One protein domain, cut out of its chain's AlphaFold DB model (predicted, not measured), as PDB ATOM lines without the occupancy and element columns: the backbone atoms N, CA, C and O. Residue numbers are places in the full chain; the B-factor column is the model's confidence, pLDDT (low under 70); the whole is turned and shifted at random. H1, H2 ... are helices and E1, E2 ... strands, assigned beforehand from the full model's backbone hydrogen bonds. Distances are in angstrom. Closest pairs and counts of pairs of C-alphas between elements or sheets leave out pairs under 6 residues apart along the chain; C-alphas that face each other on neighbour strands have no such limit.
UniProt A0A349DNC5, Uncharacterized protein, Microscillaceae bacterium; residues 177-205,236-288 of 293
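AT A GLANCE: This is residues 177 to 205 and 236 to 288 of the 293 residues of an uncharacterized protein of Microscillaceae bacterium (UniProt A0A349DNC5). This is one long, strongly twisted sheet: the antiparallel pair E3 and E7 runs through the middle of its length, the hairpin E1 and E2 makes one end, and E4, E5 and E6 make the other. The sheet curls round the small helix H1 near the end with E1 and E2, and the short H2 is on the same face near the other end. The 82 printed residues include two named helices and seven named strands, in the order H1 E1 E2 E3 E4 E5 E6 H2 E7. The sheet is branched at E3, its neighbour pairs are antiparallel, and the class is mostly strand. The whole is loose, with a radius of gyration of the C-alphas of 15.1 A, and elongated, with spans of 47 by 27 by 22 A.

HOW THE PARTS SIT: Begin at E3, residues 237 to 245, which has three neighbours. On one side of it look for E7, residues 279 to 286, antiparallel at 152 degrees, with N 240 and O 283 2.8 A apart. On the other side are E1, residues 191 to 197, beside residues 237 to 240, and E4, residues 248 to 253, beside residues 243 to 245: a staggered pairing. E1 and E3 are antiparallel at 142 degrees, with N 192 and O 239 2.8 A apart; E3 and E4 form a hairpin, with N 245 and O 248 at 2.9 A. E2, residues 200 to 203, lies on one side of E1 and E3 on the other side; E1 and E2 form a hairpin, with N 195 and O 202 2.9 A apart. E3 lies on one side of E4 and E5, residues 256 to 260, on the other side, with N 251 and O 258 at 2.8 A; E4 lies on one side of E5 and E6, residues 267 to 269, on the other side, with N 259 and O 268 at 2.8 A, and both E4 and E5 and E5 and E6 are hairpins. E3, E4, E5 and E6 form a meander, each strand the antiparallel neighbour of the one before. H1, residues 177 to 182, is on the sheet; its closest C-alphas to E7 are those of Asn 178 and Leu 282, 7.0 A apart. H2, residues 274 to 277, is on the same face at a height over the sheet of 8.5 A, over none of the strands, but only just: 2 of its C-alphas fall on E4. H1 and H2 are apart. In H1 every O i to N i+4 pair is within hydrogen-bond range; H2 is too short for such a pair.

IN THESE COORDINATES: Find C-alpha 177 at (154.685, 146.002, 112.268), where H1 begins. E1 runs 19.4 A from C-alpha 191 to 197. Find C-alpha 237 at (149.910, 147.700, 102.555); from there E3 runs 24.5 A to C-alpha 245. E4 spans 16.0 A and E5 13.1 A. E7 runs 23.0 A and ends at C-alpha 286, (146.235, 149.735, 103.790).

THE WHOLE: The C-alphas farthest apart are those of Lys 198 and Val 271, 47.4 A. Residues 206 to 235 are not printed, and C-alphas 205 and 236 are 9.8 A apart across the cut. Of the links that are printed whole, none is long. The mean pLDDT of the printed part is 88.9, and no printed residue is under 70.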
ATOM      1  N   GLU A 177     154.956 145.871 113.700       88.62
ATOM      2  CA  GLU A 177     154.685 146.002 112.268       88.62
ATOM      3  C   GLU A 177     155.640 146.986 111.578       88.62
ATOM      4  O   GLU A 177     156.140 146.680 110.499       88.62
ATOM      5  N   ASN A 178     155.974 148.115 112.214       90.75
ATOM      6  CA  ASN A 178     156.893 149.100 111.637       90.75
ATOM      7  C   ASN A 178     158.282 148.493 111.416       90.75
ATOM      8  O   ASN A 178     158.896 148.712 110.376       90.75
ATOM      9  N   GLN A 179     158.757 147.697 112.376       89.75
ATOM     10  CA  GLN A 179     160.040 146.998 112.278       89.75
ATOM     11  C   GLN A 179     160.022 145.975 111.141       89.75
ATOM     12  O   GLN A 179     160.919 145.976 110.299       89.75
ATOM     13  N   LYS A 180     158.965 145.153 111.079       91.00
ATOM     14  CA  LYS A 180     158.790 144.129 110.041       91.00
ATOM     15  C   LYS A 180     158.658 144.749 108.643       91.00
ATOM     16  O   LYS A 180     159.240 144.230 107.699       91.00
ATOM     17  N   ALA A 181     157.949 145.869 108.503       92.31
ATOM     18  CA  ALA A 181     157.810 146.583 107.237       92.31
ATOM     19  C   ALA A 181     159.118 147.264 106.805       92.31
ATOM     20  O   ALA A 181     159.517 147.132 105.651       92.31
ATOM     21  N   TYR A 182     159.816 147.952 107.717       91.50
ATOM     22  CA  TYR A 182     161.086 148.622 107.408       91.50
ATOM     23  C   TYR A 182     162.177 147.638 106.971       91.50
ATOM     24  O   TYR A 182     162.936 147.935 106.054       91.50
ATOM     25  N   ALA A 183     162.208 146.435 107.552       89.38
ATOM     26  CA  ALA A 183     163.148 145.382 107.165       89.38
ATOM     27  C   ALA A 183     163.022 144.945 105.689       89.38
ATOM     28  O   ALA A 183     163.962 144.385 105.132       89.38
ATOM     29  N   LEU A 184     161.881 145.203 105.039       91.69
ATOM     30  CA  LEU A 184     161.642 144.845 103.636       91.69
ATOM     31  C   LEU A 184     162.152 145.892 102.625       91.69
ATOM     32  O   LEU A 184     162.133 145.623 101.414       91.69
ATOM     33  N   PHE A 185     162.577 147.070 103.090       91.44
ATOM     34  CA  PHE A 185     163.125 148.118 102.229       91.44
ATOM     35  C   PHE A 185     164.490 147.710 101.671       91.44
ATOM     36  O   PHE A 185     165.359 147.198 102.381       91.44
ATOM     37  N   LYS A 186     164.686 147.972 100.380       90.56
ATOM     38  CA  LYS A 186     165.995 147.920  99.730       90.56
ATOM     39  C   LYS A 186     166.568 149.327  99.594       90.56
ATOM     40  O   LYS A 186     165.864 150.328  99.702       90.56
ATOM     41  N   ILE A 187     167.870 149.373  99.339       89.00
ATOM     42  CA  ILE A 187     168.639 150.602  99.133       89.00
ATOM     43  C   ILE A 187     167.966 151.458  98.052       89.00
ATOM     44  O   ILE A 187     167.623 150.955  96.982       89.00
ATOM     45  N   GLY A 188     167.768 152.744  98.345       87.00
ATOM     46  CA  GLY A 188     167.162 153.710  97.426       87.00
ATOM     47  C   GLY A 188     165.632 153.740  97.424       87.00
ATOM     48  O   GLY A 188     165.043 154.681  96.888       87.00
ATOM     49  N   GLU A 189     164.958 152.780  98.056       90.62
ATOM     50  CA  GLU A 189     163.497 152.743  98.066       90.62
ATOM     51  C   GLU A 189     162.914 153.723  99.083       90.62
ATOM     52  O   GLU A 189     163.223 153.681 100.269       90.62
ATOM     53  N   LYS A 190     162.010 154.592  98.624       92.56
ATOM     54  CA  LYS A 190     161.229 155.486  99.498       92.56
ATOM     55  C   LYS A 190     159.847 154.926  99.818       92.56
ATOM     56  O   LYS A 190     159.193 155.385 100.746       92.56
ATOM     57  N   SER A 191     159.398 153.916  99.078       95.19
ATOM     58  CA  SER A 191     158.138 153.229  99.338       95.19
ATOM     59  C   SER A 191     158.176 151.801  98.826       95.19
ATOM     60  O   SER A 191     158.737 151.545  97.762       95.19
ATOM     61  N   ILE A 192     157.494 150.906  99.528       95.19
ATOM     62  CA  ILE A 192     157.298 149.518  99.123       95.19
ATOM     63  C   ILE A 192     155.833 149.125  99.269       95.19
ATOM     64  O   ILE A 192     155.079 149.695 100.064       95.19
ATOM     65  N   LEU A 193     155.447 148.095  98.527       95.38
ATOM     66  CA  LEU A 193     154.225 147.351  98.784       95.38
ATOM     67  C   LEU A 193     154.585 146.059  99.508       95.38
ATOM     68  O   LEU A 193     155.568 145.400  99.160       95.38
ATOM     69  N   TYR A 194     153.797 145.690 100.508       95.00
ATOM     70  CA  TYR A 194     154.006 144.464 101.266       95.00
ATOM     71  C   TYR A 194     152.681 143.874 101.749       95.00
ATOM     72  O   TYR A 194     151.651 144.544 101.776       95.00
ATOM     73  N   GLY A 195     152.711 142.604 102.136       93.69
ATOM     74  CA  GLY A 195     151.585 141.910 102.750       93.69
ATOM     75  C   GLY A 195     152.060 140.782 103.658       93.69
ATOM     76  O   GLY A 195     153.261 140.517 103.765       93.69
ATOM     77  N   LYS A 196     151.111 140.120 104.322       90.88
ATOM     78  CA  LYS A 196     151.378 138.949 105.167       90.88
ATOM     79  C   LYS A 196     150.972 137.684 104.411       90.88
ATOM     80  O   LYS A 196     149.823 137.562 104.000       90.88
ATOM     81  N   TYR A 197     151.900 136.745 104.253       87.25
ATOM     82  CA  TYR A 197     151.661 135.434 103.646       87.25
ATOM     83  C   TYR A 197     152.267 134.348 104.535       87.25
ATOM     84  O   TYR A 197     153.441 134.440 104.897       87.25
ATOM     85  N   LYS A 198     151.461 133.346 104.921       86.94
ATOM     86  CA  LYS A 198     151.861 132.260 105.841       86.94
ATOM     87  C   LYS A 198     152.591 132.781 107.092       86.94
ATOM     88  O   LYS A 198     153.708 132.379 107.390       86.94
ATOM     89  N   GLY A 199     152.011 133.776 107.768       83.38
ATOM     90  CA  GLY A 199     152.611 134.369 108.972       83.38
ATOM     91  C   GLY A 199     153.721 135.404 108.721       83.38
ATOM     92  O   GLY A 199     153.964 136.241 109.590       83.38
ATOM     93  N   LYS A 200     154.342 135.425 107.533       87.12
ATOM     94  CA  LYS A 200     155.542 136.228 107.237       87.12
ATOM     95  C   LYS A 200     155.218 137.487 106.436       87.12
ATOM     96  O   LYS A 200     154.396 137.461 105.521       87.12
ATOM     97  N   TYR A 201     155.889 138.587 106.770       90.56
ATOM     98  CA  TYR A 201     155.810 139.832 106.009       90.56
ATOM     99  C   TYR A 201     156.679 139.699 104.764       90.56
ATOM    100  O   TYR A 201     157.852 139.342 104.859       90.56
ATOM    101  N   ARG A 202     156.099 139.954 103.594       91.50
ATOM    102  CA  ARG A 202     156.798 139.844 102.314       91.50
ATOM    103  C   ARG A 202     156.456 141.008 101.411       91.50
ATOM    104  O   ARG A 202     155.367 141.576 101.484       91.50
ATOM    105  N   ARG A 203     157.389 141.324 100.518       92.94
ATOM    106  CA  ARG A 203     157.169 142.310  99.464       92.94
ATOM    107  C   ARG A 203     156.071 141.836  98.520       92.94
ATOM    108  O   ARG A 203     155.999 140.652  98.177       92.94
ATOM    109  N   ALA A 204     155.237 142.782  98.121       93.31
ATOM    110  CA  ALA A 204     154.189 142.600  97.139       93.31
ATOM    111  C   ALA A 204     154.650 143.152  95.786       93.31
ATOM    112  O   ALA A 204     155.319 144.183  95.709       93.31
ATOM    113  N   ILE A 205     154.260 142.465  94.724       90.31
ATOM    114  CA  ILE A 205     154.485 142.821  93.328       90.31
ATOM    115  C   ILE A 205     153.109 142.830  92.671       90.31
ATOM    116  O   ILE A 205     152.289 141.955  92.940       90.31
ATOM    117  N   VAL A 236     147.163 144.041 101.234       94.38
ATOM    118  CA  VAL A 236     148.341 144.762 100.764       94.38
ATOM    119  C   VAL A 236     148.393 146.113 101.448       94.38
ATOM    120  O   VAL A 236     147.399 146.832 101.558       94.38
ATOM    121  N   TYR A 237     149.588 146.457 101.893       95.56
ATOM    122  CA  TYR A 237     149.910 147.700 102.555       95.56
ATOM    123  C   TYR A 237     150.996 148.410 101.754       95.56
ATOM    124  O   TYR A 237     151.885 147.780 101.176       95.56
ATOM    125  N   ARG A 238     150.930 149.737 101.727       96.44
ATOM    126  CA  ARG A 238     152.010 150.599 101.263       96.44
ATOM    127  C   ARG A 238     152.740 151.138 102.484       96.44
ATOM    128  O   ARG A 238     152.149 151.885 103.258       96.44
ATOM    129  N   ALA A 239     154.014 150.790 102.622       96.44
ATOM    130  CA  ALA A 239     154.922 151.452 103.549       96.44
ATOM    131  C   ALA A 239     155.706 152.519 102.786       96.44
ATOM    132  O   ALA A 239     156.264 152.225 101.732       96.44
ATOM    133  N   SER A 240     155.749 153.743 103.304       96.44
ATOM    134  CA  SER A 240     156.494 154.862 102.717       96.44
ATOM    135  C   SER A 240     157.346 155.540 103.780       96.44
ATOM    136  O   SER A 240     156.908 155.697 104.919       96.44
ATOM    137  N   LEU A 241     158.563 155.922 103.411       94.44
ATOM    138  CA  LEU A 241     159.406 156.814 104.187       94.44
ATOM    139  C   LEU A 241     159.014 158.239 103.814       94.44
ATOM    140  O   LEU A 241     159.122 158.639 102.656       94.44
ATOM    141  N   GLU A 242     158.531 158.983 104.795       94.19
ATOM    142  CA  GLU A 242     158.132 160.376 104.639       94.19
ATOM    143  C   GLU A 242     159.070 161.260 105.461       94.19
ATOM    144  O   GLU A 242     159.485 160.894 106.565       94.19
ATOM    145  N   LEU A 243     159.414 162.423 104.909       92.69
ATOM    146  CA  LEU A 243     160.223 163.414 105.605       92.69
ATOM    147  C   LEU A 243     159.360 164.166 106.606       92.69
ATOM    148  O   LEU A 243     158.230 164.561 106.308       92.69
ATOM    149  N   VAL A 244     159.913 164.383 107.792       90.94
ATOM    150  CA  VAL A 244     159.274 165.161 108.843       90.94
ATOM    151  C   VAL A 244     160.272 166.089 109.518       90.94
ATOM    152  O   VAL A 244     161.448 165.769 109.659       90.94
ATOM    153  N   PHE A 245     159.779 167.219 109.999       87.44
ATOM    154  CA  PHE A 245     160.523 168.149 110.841       87.44
ATOM    155  C   PHE A 245     159.660 168.473 112.053       87.44
ATOM    156  O   PHE A 245     158.523 168.916 111.895       87.44
ATOM    157  N   ASN A 246     160.150 168.205 113.265       83.00
ATOM    158  CA  ASN A 246     159.368 168.372 114.499       83.00
ATOM    159  C   ASN A 246     157.958 167.747 114.413       83.00
ATOM    160  O   ASN A 246     156.962 168.366 114.780       83.00
ATOM    161  N   ASN A 247     157.867 166.522 113.877       80.38
ATOM    162  CA  ASN A 247     156.621 165.790 113.600       80.38
ATOM    163  C   ASN A 247     155.662 166.422 112.571       80.38
ATOM    164  O   ASN A 247     154.591 165.855 112.336       80.38
ATOM    165  N   ARG A 248     156.036 167.525 111.914       84.69
ATOM    166  CA  ARG A 248     155.291 168.105 110.788       84.69
ATOM    167  C   ARG A 248     155.724 167.454 109.474       84.69
ATOM    168  O   ARG A 248     156.923 167.223 109.302       84.69
ATOM    169  N   PRO A 249     154.792 167.137 108.564       88.50
ATOM    170  CA  PRO A 249     155.137 166.559 107.273       88.50
ATOM    171  C   PRO A 249     155.884 167.574 106.401       88.50
ATOM    172  O   PRO A 249     155.550 168.761 106.372       88.50
ATOM    173  N   VAL A 250     156.894 167.081 105.687       90.69
ATOM    174  CA  VAL A 250     157.677 167.843 104.713       90.69
ATOM    175  C   VAL A 250     157.315 167.361 103.309       90.69
ATOM    176  O   VAL A 250     157.371 166.163 103.023       90.69
ATOM    177  N   ILE A 251     156.988 168.289 102.413       89.69
ATOM    178  CA  ILE A 251     156.716 168.014 100.999       89.69
ATOM    179  C   ILE A 251     157.887 168.516 100.154       89.69
ATOM    180  O   ILE A 251     158.397 169.616 100.359       89.69
ATOM    181  N   GLN A 252     158.306 167.712  99.179       87.38
ATOM    182  CA  GLN A 252     159.284 168.116  98.172       87.38
ATOM    183  C   GLN A 252     158.567 168.725  96.960       87.38
ATOM    184  O   GLN A 252     157.707 168.080  96.358       87.38
ATOM    185  N   LYS A 253     158.955 169.941  96.574       88.81
ATOM    186  CA  LYS A 253     158.538 170.608  95.334       88.81
ATOM    187  C   LYS A 253     159.752 170.856  94.435       88.81
ATOM    188  O   LYS A 253     160.885 170.554  94.806       88.81
ATOM    189  N   LYS A 254     159.519 171.387  93.229       85.25
ATOM    190  CA  LYS A 254     160.584 171.632  92.237       85.25
ATOM    191  C   LYS A 254     161.679 172.571  92.749       85.25
ATOM    192  O   LYS A 254     162.828 172.427  92.356       85.25
ATOM    193  N   ASP A 255     161.318 173.521  93.599       84.81
ATOM    194  CA  ASP A 255     162.169 174.622  94.045       84.81
ATOM    195  C   ASP A 255     162.640 174.486  95.506       84.81
ATOM    196  O   ASP A 255     163.236 175.424  96.043       84.81
ATOM    197  N   GLY A 256     162.360 173.352  96.160       86.56
ATOM    198  CA  GLY A 256     162.815 173.066  97.520       86.56
ATOM    199  C   GLY A 256     161.849 172.208  98.336       86.56
ATOM    200  O   GLY A 256     160.953 171.549  97.805       86.56
ATOM    201  N   TYR A 257     162.052 172.227  99.650       88.12
ATOM    202  CA  TYR A 257     161.228 171.517 100.623       88.12
ATOM    203  C   TYR A 257     160.314 172.482 101.369       88.12
ATOM    204  O   TYR A 257     160.670 173.635 101.599       88.12
ATOM    205  N   TYR A 258     159.136 171.998 101.744       89.81
ATOM    206  CA  TYR A 258     158.087 172.787 102.376       89.81
ATOM    207  C   TYR A 258     157.550 172.065 103.604       89.81
ATOM    208  O   TYR A 258     157.245 170.875 103.537       89.81
ATOM    209  N   LEU A 259     157.411 172.783 104.714       88.38
ATOM    210  CA  LEU A 259     156.698 172.323 105.898       88.38
ATOM    211  C   LEU A 259     155.217 172.584 105.713       88.38
ATOM    212  O   LEU A 259     154.836 173.707 105.403       88.38
ATOM    213  N   VAL A 260     154.387 171.572 105.941       83.06
ATOM    214  CA  VAL A 260     152.937 171.767 105.975       83.06
ATOM    215  C   VAL A 260     152.505 171.908 107.422       83.06
ATOM    216  O   VAL A 260     152.721 171.006 108.239       83.06
ATOM    217  N   ASP A 261     151.885 173.036 107.745       80.69
ATOM    218  CA  ASP A 261     151.203 173.203 109.018       80.69
ATOM    219  C   ASP A 261     149.985 172.260 109.061       80.69
ATOM    220  O   ASP A 261     149.088 172.378 108.223       80.69
ATOM    221  N   PRO A 262     149.919 171.314 110.014       76.94
ATOM    222  CA  PRO A 262     148.808 170.371 110.093       76.94
ATOM    223  C   PRO A 262     147.456 171.030 110.406       76.94
ATOM    224  O   PRO A 262     146.429 170.408 110.147       76.94
ATOM    225  N   ILE A 263     147.439 172.245 110.969       82.81
ATOM    226  CA  ILE A 263     146.205 172.955 111.337       82.81
ATOM    227  C   ILE A 263     145.740 173.833 110.181       82.81
ATOM    228  O   ILE A 263     144.594 173.749 109.748       82.81
ATOM    229  N   THR A 264     146.628 174.695 109.683       84.94
ATOM    230  CA  THR A 264     146.257 175.697 108.674       84.94
ATOM    231  C   THR A 264     146.435 175.204 107.243       84.94
ATOM    232  O   THR A 264     145.993 175.877 106.316       84.94
ATOM    233  N   THR A 265     147.087 174.053 107.040       81.50
ATOM    234  CA  THR A 265     147.516 173.515 105.735       81.50
ATOM    235  C   THR A 265     148.429 174.446 104.935       81.50
ATOM    236  O   THR A 265     148.732 174.170 103.776       81.50
ATOM    237  N   LYS A 266     148.905 175.536 105.552       86.62
ATOM    238  CA  LYS A 266     149.857 176.454 104.935       86.62
ATOM    239  C   LYS A 266     151.202 175.771 104.756       86.62
ATOM    240  O   LYS A 266     151.624 174.965 105.586       86.62
ATOM    241  N   GLU A 267     151.867 176.128 103.668       89.50
ATOM    242  CA  GLU A 267     153.162 175.583 103.296       89.50
ATOM    243  C   GLU A 267     154.247 176.640 103.497       89.50
ATOM    244  O   GLU A 267     154.212 177.707 102.887       89.50
ATOM    245  N   GLU A 268     155.232 176.331 104.333       87.44
ATOM    246  CA  GLU A 268     156.364 177.209 104.623       87.44
ATOM    247  C   GLU A 268     157.628 176.636 103.989       87.44
ATOM    248  O   GLU A 268     158.002 175.488 104.246       87.44
ATOM    249  N   LYS A 269     158.292 177.424 103.138       87.44
ATOM    250  CA  LYS A 269     159.513 176.985 102.460       87.44
ATOM    251  C   LYS A 269     160.652 176.832 103.466       87.44
ATOM    252  O   LYS A 269     160.941 177.743 104.239       87.44
ATOM    253  N   VAL A 270     161.330 175.692 103.415       84.19
ATOM    254  CA  VAL A 270     162.523 175.427 104.216       84.19
ATOM    255  C   VAL A 270     163.709 176.159 103.594       84.19
ATOM    256  O   VAL A 270     163.945 176.081 102.387       84.19
ATOM    257  N   VAL A 271     164.434 176.902 104.428       82.12
ATOM    258  CA  VAL A 271     165.660 177.604 104.031       82.12
ATOM    259  C   VAL A 271     166.757 176.578 103.745       82.12
ATOM    260  O   VAL A 271     166.858 175.569 104.443       82.12
ATOM    261  N   GLN A 272     167.595 176.855 102.744       77.38
ATOM    262  CA  GLN A 272     168.728 176.008 102.377       77.38
ATOM    263  C   GLN A 272     169.612 175.684 103.595       77.38
ATOM    264  O   GLN A 272     170.013 176.581 104.336       77.38
ATOM    265  N   GLY A 273     169.916 174.401 103.790       74.06
ATOM    266  CA  GLY A 273     170.631 173.865 104.950       74.06
ATOM    267  C   GLY A 273     169.703 173.350 106.054       74.06
ATOM    268  O   GLY A 273     170.095 172.478 106.830       74.06
ATOM    269  N   GLY A 274     168.446 173.806 106.091       79.88
ATOM    270  CA  GLY A 274     167.425 173.310 107.015       79.88
ATOM    271  C   GLY A 274     167.037 171.848 106.770       79.88
ATOM    272  O   GLY A 274     166.523 171.188 107.672       79.88
ATOM    273  N   GLU A 275     167.341 171.307 105.587       80.44
ATOM    274  CA  GLU A 275     167.082 169.912 105.226       80.44
ATOM    275  C   GLU A 275     167.831 168.912 106.112       80.44
ATOM    276  O   GLU A 275     167.377 167.782 106.296       80.44
ATOM    277  N   GLN A 276     168.950 169.330 106.711       79.31
ATOM    278  CA  GLN A 276     169.734 168.498 107.626       79.31
ATOM    279  C   GLN A 276     168.981 168.174 108.924       79.31
ATOM    280  O   GLN A 276     169.292 167.185 109.586       79.31
ATOM    281  N   ALA A 277     167.987 168.988 109.290       84.81
ATOM    282  CA  ALA A 277     167.167 168.770 110.478       84.81
ATOM    283  C   ALA A 277     165.973 167.835 110.222       84.81
ATOM    284  O   ALA A 277     165.213 167.534 111.149       84.81
ATOM    285  N   PHE A 278     165.771 167.382 108.982       89.06
ATOM    286  CA  PHE A 278     164.709 166.434 108.680       89.06
ATOM    287  C   PHE A 278     164.999 165.075 109.305       89.06
ATOM    288  O   PHE A 278     166.133 164.612 109.390       89.06
ATOM    289  N   SER A 279     163.928 164.427 109.732       90.94
ATOM    290  CA  SER A 279     163.917 163.045 110.181       90.94
ATOM    291  C   SER A 279     163.003 162.225 109.278       90.94
ATOM    292  O   SER A 279     162.112 162.763 108.617       90.94
ATOM    293  N   LEU A 280     163.180 160.907 109.275       92.38
ATOM    294  CA  LEU A 280     162.289 160.001 108.556       92.38
ATOM    295  C   LEU A 280     161.180 159.475 109.461       92.38
ATOM    296  O   LEU A 280     161.415 159.080 110.604       92.38
ATOM    297  N   LYS A 281     159.970 159.387 108.917       93.81
ATOM    298  CA  LYS A 281     158.827 158.710 109.527       93.81
ATOM    299  C   LYS A 281     158.342 157.610 108.594       93.81
ATOM    300  O   LYS A 281     158.140 157.836 107.405       93.81
ATOM    301  N   LEU A 282     158.130 156.416 109.138       94.88
ATOM    302  CA  LEU A 282     157.526 155.316 108.398       94.88
ATOM    303  C   LEU A 282     156.003 155.459 108.444       94.88
ATOM    304  O   LEU A 282     155.404 155.436 109.521       94.88
ATOM    305  N   VAL A 283     155.374 155.575 107.283       94.94
ATOM    306  CA  VAL A 283     153.920 155.673 107.141       94.94
ATOM    307  C   VAL A 283     153.398 154.434 106.430       94.94
ATOM    308  O   VAL A 283     153.828 154.105 105.328       94.94
ATOM    309  N   ILE A 284     152.464 153.741 107.078       95.62
ATOM    310  CA  ILE A 284     151.853 152.508 106.581       95.62
ATOM    311  C   ILE A 284     150.385 152.787 106.276       95.62
ATOM    312  O   ILE A 284     149.643 153.245 107.143       95.62
ATOM    313  N   LYS A 285     149.963 152.507 105.041       95.56
ATOM    314  CA  LYS A 285     148.579 152.667 104.579       95.56
ATOM    315  C   LYS A 285     148.081 151.357 103.978       95.56
ATOM    316  O   LYS A 285     148.745 150.785 103.115       95.56
ATOM    317  N   LYS A 286     146.911 150.885 104.409       93.38
ATOM    318  CA  LYS A 286     146.235 149.735 103.790       93.38
ATOM    319  C   LYS A 286     145.716 150.145 102.411       93.38
ATOM    320  O   LYS A 286     145.082 151.189 102.287       93.38
ATOM    321  N   LEU A 287     145.985 149.341 101.387       90.75
ATOM    322  CA  LEU A 287     145.412 149.546 100.059       90.75
ATOM    323  C   LEU A 287     144.062 148.836  99.972       90.75
ATOM    324  O   LEU A 287     143.931 147.684 100.386       90.75
ATOM    325  N   GLN A 288     143.067 149.523  99.416       81.94
ATOM    326  CA  GLN A 288     141.830 148.881  98.987       81.94
ATOM    327  C   GLN A 288     142.112 148.147  97.674       81.94
ATOM    328  O   GLN A 288     142.547 148.752  96.692       81.94
TER     329      GLN A 288